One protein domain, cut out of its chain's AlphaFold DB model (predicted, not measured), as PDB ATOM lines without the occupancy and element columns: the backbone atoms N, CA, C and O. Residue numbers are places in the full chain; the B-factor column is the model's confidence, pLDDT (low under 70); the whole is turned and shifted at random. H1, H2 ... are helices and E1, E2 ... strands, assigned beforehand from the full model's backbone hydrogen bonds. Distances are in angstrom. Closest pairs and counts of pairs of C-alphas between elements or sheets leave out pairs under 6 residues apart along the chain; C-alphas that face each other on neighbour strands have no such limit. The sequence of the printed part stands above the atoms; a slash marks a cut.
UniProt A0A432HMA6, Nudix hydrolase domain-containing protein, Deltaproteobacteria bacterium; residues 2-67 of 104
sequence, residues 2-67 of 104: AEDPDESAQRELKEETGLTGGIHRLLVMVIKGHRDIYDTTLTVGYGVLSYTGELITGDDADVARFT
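What this domain is: This is residues 2 to 67 of the 104 residues of the protein "Nudix hydrolase domain-containing protein" of Deltaproteobacteria bacterium (UniProt A0A432HMA6). A long two-stranded hairpin, E1 and E2, bends round one helix, H1, which packs on it in the hollow of the bend. The turn of the hairpin, residues 33 to 39, lies at one end of the long direction, and at the other end a tail with no named element, residues 53 to 67, runs past the end of H1. The printed part has 66 residues, with one named helix and two named strands in the order H1, E1, E2; the sheet has the order E1 - E2 and is antiparallel. The class is mixed, helices and strands. The whole is loose, with a radius of gyration of the C-alphas of 13.6 A, and spans 37 by 27 by 26 A.

Where its parts are: H1 is residues 5 to 17, 17.5 A from first to last C-alpha, and begins with C-alpha 5 at (-28.687, 28.575, -24.718). E1 is residues 20 to 32, 30.2 A long, from C-alpha 20 at (-27.709, 30.716, -40.319). E2 is residues 40 to 52, 33.8 A long, and ends with C-alpha 52 at (-27.657, 29.143, -45.482). E1 bends by 72 degrees at residue 24, and E2 bends by 75 degrees at residue 49.

How they stand to each other: E1 and E2 are antiparallel neighbours and form a hairpin, with 161 degrees between their directions. The C-alphas of Thr 20 and Thr 52 face each other at 5.4 A, and those of Lys 32 and Thr 40 at 4.3 A. Within hydrogen-bond range are N 29 and O 43, at 2.8 A, and N 20 and O 52, at 3.0 A. H1 and E1 have 7 pairs of C-alphas within 8 A, the closest being those of Lys 14 and Thr 20, 5.7 A apart. H1 and E2 have 2 such pairs, the closest being the C-alphas of Ala 9 and Tyr 46, 7.5 A apart. The centres of H1 and E2 are 8.8 A apart, and those of H1 and E1 11.1 A. In H1 every O i to N i+4 pair is within hydrogen-bond range.

The domain as a whole: The two C-alphas farthest apart are those of Arg 35 and Thr 52, at 38.6 A; those of Ala 2 and Thr 67, the first and last printed, are 33.6 A apart. The printed part has no cut. The link from H1 to E1 is tight, with 2 residues, and the link from E1 to E2 is short, with 7. The C-alphas of residues 53 to 67 lie 12 to 17 A from the mean of all C-alphas. The mean pLDDT of the printed part is 83.0, and residues 32 to 38, of which residue 32 belongs to E1, are under 70 in this predicted model.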
ATOM      1  N   ALA A   2     -30.532  36.542 -18.537       75.94
ATOM      2  CA  ALA A   2     -29.691  35.502 -19.132       75.94
ATOM      3  C   ALA A   2     -30.258  35.131 -20.511       75.94
ATOM      4  O   ALA A   2     -31.475  34.999 -20.628       75.94
ATOM      5  N   GLU A   3     -29.395  35.029 -21.521       82.00
ATOM      6  CA  GLU A   3     -29.749  34.550 -22.864       82.00
ATOM      7  C   GLU A   3     -30.087  33.052 -22.805       82.00
ATOM      8  O   GLU A   3     -29.470  32.308 -22.030       82.00
ATOM      9  N   ASP A   4     -31.079  32.605 -23.581       88.25
ATOM     10  CA  ASP A   4     -31.369  31.176 -23.696       88.25
ATOM     11  C   ASP A   4     -30.229  30.470 -24.461       88.25
ATOM     12  O   ASP A   4     -29.738  31.005 -25.456       88.25
ATOM     13  N   PRO A   5     -29.784  29.270 -24.046       86.44
ATOM     14  CA  PRO A   5     -28.687  28.575 -24.718       86.44
ATOM     15  C   PRO A   5     -28.924  28.311 -26.210       86.44
ATOM     16  O   PRO A   5     -27.966  28.289 -26.979       86.44
ATOM     17  N   ASP A   6     -30.176  28.100 -26.630       88.62
ATOM     18  CA  ASP A   6     -30.510  27.866 -28.035       88.62
ATOM     19  C   ASP A   6     -30.433  29.177 -28.836       88.62
ATOM     20  O   ASP A   6     -29.934  29.177 -29.963       88.62
ATOM     21  N   GLU A   7     -30.858  30.298 -28.247       90.06
ATOM     22  CA  GLU A   7     -30.711  31.635 -28.841       90.06
ATOM     23  C   GLU A   7     -29.229  32.014 -28.973       90.06
ATOM     24  O   GLU A   7     -28.786  32.395 -30.060       90.06
ATOM     25  N   SER A   8     -28.443  31.784 -27.915       90.50
ATOM     26  CA  SER A   8     -26.992  32.006 -27.913       90.50
ATOM     27  C   SER A   8     -26.300  31.176 -28.992       90.50
ATOM     28  O   SER A   8     -25.490  31.700 -29.749       90.50
ATOM     29  N   ALA A   9     -26.656  29.894 -29.131       89.88
ATOM     30  CA  ALA A   9     -26.059  29.020 -30.138       89.88
ATOM     31  C   ALA A   9     -26.373  29.463 -31.579       89.88
ATOM     32  O   ALA A   9     -25.539  29.304 -32.470       89.88
ATOM     33  N   GLN A  10     -27.565  30.011 -31.836       91.75
ATOM     34  CA  GLN A  10     -27.900  30.565 -33.153       91.75
ATOM     35  C   GLN A  10     -27.152  31.868 -33.436       91.75
ATOM     36  O   GLN A  10     -26.702  32.079 -34.566       91.75
ATOM     37  N   ARG A  11     -27.021  32.732 -32.424       94.06
ATOM     38  CA  ARG A  11     -26.270  33.983 -32.522       94.06
ATOM     39  C   ARG A  11     -24.790  33.709 -32.795       94.06
ATOM     40  O   ARG A  11     -24.273  34.215 -33.788       94.06
ATOM     41  N   GLU A  12     -24.158  32.844 -32.004       92.06
ATOM     42  CA  GLU A  12     -22.748  32.455 -32.168       92.06
ATOM     43  C   GLU A  12     -22.486  31.792 -33.524       92.06
ATOM     44  O   GLU A  12     -21.508  32.125 -34.187       92.06
ATOM     45  N   LEU A  13     -23.390  30.927 -34.010       91.56
ATOM     46  CA  LEU A  13     -23.262  30.343 -35.350       91.56
ATOM     47  C   LEU A  13     -23.122  31.435 -36.421       91.56
ATOM     48  O   LEU A  13     -22.278  31.328 -37.313       91.56
ATOM     49  N   LYS A  14     -23.933  32.489 -36.332       92.94
ATOM     50  CA  LYS A  14     -23.895  33.593 -37.288       92.94
ATOM     51  C   LYS A  14     -22.662  34.472 -37.102       92.94
ATOM     52  O   LYS A  14     -22.066  34.862 -38.101       92.94
ATOM     53  N   GLU A  15     -22.299  34.787 -35.867       92.69
ATOM     54  CA  GLU A  15     -21.166  35.665 -35.552       92.69
ATOM     55  C   GLU A  15     -19.824  35.026 -35.927       92.69
ATOM     56  O   GLU A  15     -19.002  35.672 -36.570       92.69
ATOM     57  N   GLU A  16     -19.624  33.744 -35.613       90.75
ATOM     58  CA  GLU A  16     -18.337  33.072 -35.822       90.75
ATOM     59  C   GLU A  16     -18.161  32.484 -37.225       90.75
ATOM     60  O   GLU A  16     -17.028  32.277 -37.670       90.75
ATOM     61  N   THR A  17     -19.265  32.161 -37.911       91.00
ATOM     62  CA  THR A  17     -19.212  31.425 -39.189       91.00
ATOM     63  C   THR A  17     -19.942  32.104 -40.349       91.00
ATOM     64  O   THR A  17     -19.851  31.639 -41.487       91.00
ATOM     65  N   GLY A  18     -20.721  33.158 -40.080       92.62
ATOM     66  CA  GLY A  18     -21.621  33.794 -41.048       92.62
ATOM     67  C   GLY A  18     -22.832  32.953 -41.458       92.62
ATOM     68  O   GLY A  18     -23.673  33.416 -42.232       92.62
ATOM     69  N   LEU A  19     -22.952  31.725 -40.949       92.75
ATOM     70  CA  LEU A  19     -24.025  30.810 -41.314       92.75
ATOM     71  C   LEU A  19     -25.276  31.057 -40.471       92.75
ATOM     72  O   LEU A  19     -25.227  31.449 -39.311       92.75
ATOM     73  N   THR A  20     -26.438  30.780 -41.049       93.06
ATOM     74  CA  THR A  20     -27.709  30.716 -40.319       93.06
ATOM     75  C   THR A  20     -28.363  29.374 -40.609       93.06
ATOM     76  O   THR A  20     -28.335  28.906 -41.743       93.06
ATOM     77  N   GLY A  21     -28.946  28.714 -39.610       88.88
ATOM     78  CA  GLY A  21     -29.497  27.378 -39.812       88.88
ATOM     79  C   GLY A  21     -30.282  26.839 -38.627       88.88
ATOM     80  O   GLY A  21     -30.318  27.431 -37.551       88.88
ATOM     81  N   GLY A  22     -30.918  25.687 -38.845       86.62
ATOM     82  CA  GLY A  22     -31.665  24.991 -37.802       86.62
ATOM     83  C   GLY A  22     -30.729  24.225 -36.871       86.62
ATOM     84  O   GLY A  22     -30.145  23.212 -37.272       86.62
ATOM     85  N   ILE A  23     -30.617  24.676 -35.620       85.31
ATOM     86  CA  ILE A  23     -29.864  23.970 -34.580       85.31
ATOM     87  C   ILE A  23     -30.687  22.818 -33.996       85.31
ATOM     88  O   ILE A  23     -31.882  22.930 -33.745       85.31
ATOM     89  N   HIS A  24     -30.029  21.688 -33.770       81.88
ATOM     90  CA  HIS A  24     -30.592  20.538 -33.075       81.88
ATOM     91  C   HIS A  24     -29.685  20.203 -31.906       81.88
ATOM     92  O   HIS A  24     -28.512  19.891 -32.105       81.88
ATOM     93  N   ARG A  25     -30.207  20.250 -30.681       78.69
ATOM     94  CA  ARG A  25     -29.420  19.909 -29.494       78.69
ATOM     95  C   ARG A  25     -28.981  18.442 -29.573       78.69
ATOM     96  O   ARG A  25     -29.811  17.538 -29.639       78.69
ATOM     97  N   LEU A  26     -27.671  18.209 -29.603       72.88
ATOM     98  CA  LEU A  26     -27.077  16.880 -29.770       72.88
ATOM     99  C   LEU A  26     -26.608  16.292 -28.445       72.88
ATOM    100  O   LEU A  26     -26.796  15.103 -28.192       72.88
ATOM    101  N   LEU A  27     -25.941  17.115 -27.635       71.50
ATOM    102  CA  LEU A  27     -25.209  16.686 -26.449       71.50
ATOM    103  C   LEU A  27     -25.392  17.728 -25.344       71.50
ATOM    104  O   LEU A  27     -25.421  18.923 -25.616       71.50
ATOM    105  N   VAL A  28     -25.404  17.282 -24.094       70.50
ATOM    106  CA  VAL A  28     -25.161  18.143 -22.932       70.50
ATOM    107  C   VAL A  28     -24.043  17.487 -22.137       70.50
ATOM    108  O   VAL A  28     -24.108  16.293 -21.843       70.50
ATOM    109  N   MET A  29     -22.992  18.240 -21.837       70.44
ATOM    110  CA  MET A  29     -21.808  17.763 -21.136       70.44
ATOM    111  C   MET A  29     -21.469  18.703 -19.988       70.44
ATOM    112  O   MET A  29     -21.446  19.914 -20.154       70.44
ATOM    113  N   VAL A  30     -21.148  18.136 -18.831       71.94
ATOM    114  CA  VAL A  30     -20.525  18.883 -17.738       71.94
ATOM    115  C   VAL A  30     -19.024  18.666 -17.850       71.94
ATOM    116  O   VAL A  30     -18.552  17.532 -17.767       71.94
ATOM    117  N   ILE A  31     -18.281  19.742 -18.076       70.56
ATOM    118  CA  ILE A  31     -16.825  19.729 -18.158       70.56
ATOM    119  C   ILE A  31     -16.302  20.428 -16.909       70.56
ATOM    120  O   ILE A  31     -16.664  21.566 -16.626       70.56
ATOM    121  N   LYS A  32     -15.455  19.746 -16.138       65.00
ATOM    122  CA  LYS A  32     -14.726  20.406 -15.056       65.00
ATOM    123  C   LYS A  32     -13.593  21.207 -15.691       65.00
ATOM    124  O   LYS A  32     -12.775  20.626 -16.404       65.00
ATOM    125  N   GLY A  33     -13.611  22.521 -15.513       62.50
ATOM    126  CA  GLY A  33     -12.650  23.413 -16.144       62.50
ATOM    127  C   GLY A  33     -11.267  23.308 -15.501       62.50
ATOM    128  O   GLY A  33     -11.062  22.635 -14.485       62.50
ATOM    129  N   HIS A  34     -10.290  23.967 -16.121       56.94
ATOM    130  CA  HIS A  34      -8.997  24.185 -15.483       56.94
ATOM    131  C   HIS A  34      -9.184  25.247 -14.391       56.94
ATOM    132  O   HIS A  34      -9.711  26.325 -14.676       56.94
ATOM    133  N   ARG A  35      -8.752  24.934 -13.159       57.28
ATOM    134  CA  ARG A  35      -8.983  25.717 -11.922       57.28
ATOM    135  C   ARG A  35      -8.644  27.210 -12.004       57.28
ATOM    136  O   ARG A  35      -9.079  27.954 -11.133       57.28
ATOM    137  N   ASP A  36      -7.893  27.629 -13.012       60.25
ATOM    138  CA  ASP A  36      -7.343  28.975 -13.125       60.25
ATOM    139  C   ASP A  36      -8.277  29.965 -13.853       60.25
ATOM    140  O   ASP A  36      -8.032  31.165 -13.793       60.25
ATOM    141  N   ILE A  37      -9.344  29.494 -14.523       65.44
ATOM    142  CA  ILE A  37     -10.277  30.368 -15.274       65.44
ATOM    143  C   ILE A  37     -11.751  30.014 -15.007       65.44
ATOM    144  O   ILE A  37     -12.553  30.902 -14.725       65.44
ATOM    145  N   TYR A  38     -12.115  28.726 -15.031       66.75
ATOM    146  CA  TYR A  38     -13.481  28.258 -14.761       66.75
ATOM    147  C   TYR A  38     -13.446  26.953 -13.947       66.75
ATOM    148  O   TYR A  38     -12.716  26.032 -14.302       66.75
ATOM    149  N   ASP A  39     -14.238  26.836 -12.872       77.06
ATOM    150  CA  ASP A  39     -14.271  25.616 -12.038       77.06
ATOM    151  C   ASP A  39     -15.041  24.475 -12.722       77.06
ATOM    152  O   ASP A  39     -14.516  23.386 -12.951       77.06
ATOM    153  N   THR A  40     -16.293  24.726 -13.107       78.38
ATOM    154  CA  THR A  40     -17.146  23.756 -13.803       78.38
ATOM    155  C   THR A  40     -17.985  24.475 -14.850       78.38
ATOM    156  O   THR A  40     -18.678  25.438 -14.535       78.38
ATOM    157  N   THR A  41     -17.942  23.996 -16.090       78.50
ATOM    158  CA  THR A  41     -18.711  24.529 -17.217       78.50
ATOM    159  C   THR A  41     -19.733  23.505 -17.696       78.50
ATOM    160  O   THR A  41     -19.411  22.330 -17.894       78.50
ATOM    161  N   LEU A  42     -20.966  23.950 -17.926       80.81
ATOM    162  CA  LEU A  42     -21.966  23.179 -18.658       80.81
ATOM    163  C   LEU A  42     -21.852  23.533 -20.142       80.81
ATOM    164  O   LEU A  42     -22.088  24.672 -20.525       80.81
ATOM    165  N   THR A  43     -21.498  22.561 -20.974       79.44
ATOM    166  CA  THR A  43     -21.363  22.720 -22.425       79.44
ATOM    167  C   THR A  43     -22.503  21.993 -23.124       79.44
ATOM    168  O   THR A  43     -22.695  20.790 -22.935       79.44
ATOM    169  N   VAL A  44     -23.247  22.704 -23.966       82.88
ATOM    170  CA  VAL A  44     -24.292  22.120 -24.813       82.88
ATOM    171  C   VAL A  44     -23.778  22.066 -26.248       82.88
ATOM    172  O   VAL A  44     -23.330  23.065 -26.792       82.88
ATOM    173  N   GLY A  45     -23.801  20.879 -26.851       82.19
ATOM    174  CA  GLY A  45     -23.409  20.679 -28.242       82.19
ATOM    175  C   GLY A  45     -24.631  20.670 -29.149       82.19
ATOM    176  O   GLY A  45     -25.550  19.877 -28.929       82.19
ATOM    177  N   TYR A  46     -24.610  21.494 -30.193       84.81
ATOM    178  CA  TYR A  46     -25.662  21.583 -31.203       84.81
ATOM    179  C   TYR A  46     -25.184  21.068 -32.559       84.81
ATOM    180  O   TYR A  46     -23.999  21.082 -32.882       84.81
ATOM    181  N   GLY A  47     -26.127  20.576 -33.350       84.19
ATOM    182  CA  GLY A  47     -25.922  20.056 -34.688       84.19
ATOM    183  C   GLY A  47     -26.699  20.892 -35.678       84.19
ATOM    184  O   GLY A  47     -27.906  21.061 -35.524       84.19
ATOM    185  N   VAL A  48     -26.015  21.366 -36.711       85.94
ATOM    186  CA  VAL A  48     -26.625  22.110 -37.812       85.94
ATOM    187  C   VAL A  48     -26.633  21.199 -39.031       85.94
ATOM    188  O   VAL A  48     -25.581  20.851 -39.564       85.94
ATOM    189  N   LEU A  49     -27.820  20.738 -39.426       80.06
ATOM    190  CA  LEU A  49     -27.985  19.814 -40.559       80.06
ATOM    191  C   LEU A  49     -28.354  20.537 -41.857       80.06
ATOM    192  O   LEU A  49     -28.091  20.023 -42.941       80.06
ATOM    193  N   SER A  50     -28.946  21.721 -41.738       84.69
ATOM    194  CA  SER A  50     -29.275  22.616 -42.839       84.69
ATOM    195  C   SER A  50     -28.891  24.037 -42.449       84.69
ATOM    196  O   SER A  50     -29.193  24.493 -41.344       84.69
ATOM    197  N   TYR A  51     -28.206  24.722 -43.358       92.62
ATOM    198  CA  TYR A  51     -27.754  26.094 -43.176       92.62
ATOM    199  C   TYR A  51     -27.805  26.860 -44.499       92.62
ATOM    200  O   TYR A  51     -27.847  26.269 -45.580       92.62
ATOM    201  N   THR A  52     -27.791  28.180 -44.392       93.12
ATOM    202  CA  THR A  52     -27.657  29.143 -45.482       93.12
ATOM    203  C   THR A  52     -26.579  30.167 -45.124       93.12
ATOM    204  O   THR A  52     -26.171  30.272 -43.966       93.12
ATOM    205  N   GLY A  53     -26.120  30.916 -46.127       92.94
ATOM    206  CA  GLY A  53     -25.050  31.903 -45.984       92.94
ATOM    207  C   GLY A  53     -23.734  31.441 -46.602       92.94
ATOM    208  O   GLY A  53     -23.647  30.366 -47.200       92.94
ATOM    209  N   GLU A  54     -22.725  32.289 -46.466       92.56
ATOM    210  CA  GLU A  54     -21.358  32.025 -46.896       92.56
ATOM    211  C   GLU A  54     -20.493  31.792 -45.661       92.56
ATOM    212  O   GLU A  54     -20.633  32.496 -44.663       92.56
ATOM    213  N   LEU A  55     -19.629  30.779 -45.721       93.19
ATOM    214  CA  LEU A  55     -18.735  30.467 -44.616       93.19
ATOM    215  C   LEU A  55     -17.644  31.537 -44.535       93.19
ATOM    216  O   LEU A  55     -16.733  31.557 -45.363       93.19
ATOM    217  N   ILE A  56     -17.732  32.383 -43.517       92.62
ATOM    218  CA  ILE A  56     -16.767  33.441 -43.216       92.62
ATOM    219  C   ILE A  56     -16.288  33.295 -41.777       92.62
ATOM    220  O   ILE A  56     -16.986  32.739 -40.938       92.62
ATOM    221  N   THR A  57     -15.083  33.758 -41.488       91.19
ATOM    222  CA  THR A  57     -14.556  33.780 -40.123       91.19
ATOM    223  C   THR A  57     -15.116  34.963 -39.348       91.19
ATOM    224  O   THR A  57     -15.091  36.083 -39.860       91.19
ATOM    225  N   GLY A  58     -15.573  34.718 -38.122       87.12
ATOM    226  CA  GLY A  58     -15.783  35.767 -37.125       87.12
ATOM    227  C   GLY A  58     -14.485  36.191 -36.436       87.12
ATOM    228  O   GLY A  58     -13.394  35.773 -36.821       87.12
ATOM    229  N   ASP A  59     -14.621  37.002 -35.390       81.00
ATOM    230  CA  ASP A  59     -13.489  37.671 -34.735       81.00
ATOM    231  C   ASP A  59     -12.541  36.711 -33.993       81.00
ATOM    232  O   ASP A  59     -11.343  36.977 -33.890       81.00
ATOM    233  N   ASP A  60     -13.049  35.569 -33.524       83.44
ATOM    234  CA  ASP A  60     -12.297  34.617 -32.694       83.44
ATOM    235  C   ASP A  60     -11.560  33.526 -33.501       83.44
ATOM    236  O   ASP A  60     -10.959  32.610 -32.925       83.44
ATOM    237  N   ALA A  61     -11.581  33.594 -34.839       87.56
ATOM    238  CA  ALA A  61     -10.969  32.584 -35.701       87.56
ATOM    239  C   ALA A  61     -10.245  33.168 -36.926       87.56
ATOM    240  O   ALA A  61     -10.828  33.881 -37.728       87.56
ATOM    241  N   ASP A  62      -9.004  32.731 -37.166       87.81
ATOM    242  CA  ASP A  62      -8.249  33.109 -38.375       87.81
ATOM    243  C   ASP A  62      -8.730  32.381 -39.647       87.81
ATOM    244  O   ASP A  62      -8.486  32.831 -40.768       87.81
ATOM    245  N   VAL A  63      -9.345  31.196 -39.504       87.94
ATOM    246  CA  VAL A  63      -9.758  30.345 -40.636       87.94
ATOM    247  C   VAL A  63     -11.032  29.560 -40.324       87.94
ATOM    248  O   VAL A  63     -11.074  28.794 -39.362       87.94
ATOM    249  N   ALA A  64     -12.005  29.617 -41.236       89.00
ATOM    250  CA  ALA A  64     -13.209  28.790 -41.244       89.00
ATOM    251  C   ALA A  64     -13.235  27.937 -42.521       89.00
ATOM    252  O   ALA A  64     -13.110  28.446 -43.632       89.00
ATOM    253  N   ARG A  65     -13.348  26.610 -42.378       88.81
ATOM    254  CA  ARG A  65     -13.417  25.687 -43.523       88.81
ATOM    255  C   ARG A  65     -14.173  24.408 -43.193       88.81
ATOM    256  O   ARG A  65     -14.049  23.871 -42.094       88.81
ATOM    257  N   PHE A  66     -14.858  23.852 -44.187       86.06
ATOM    258  CA  PHE A  66     -15.360  22.484 -44.106       86.06
ATOM    259  C   PHE A  66     -14.212  21.481 -44.237       86.06
ATOM    260  O   PHE A  66     -13.287  21.659 -45.029       86.06
ATOM    261  N   THR A  67     -14.272  20.399 -43.462       79.00
ATOM    262  CA  THR A  67     -13.272  19.329 -43.517       79.00
ATOM    263  C   THR A  67     -13.904  17.962 -43.294       79.00
ATOM    264  O   THR A  67     -14.999  17.834 -42.742       79.00
TER     265      THR A  67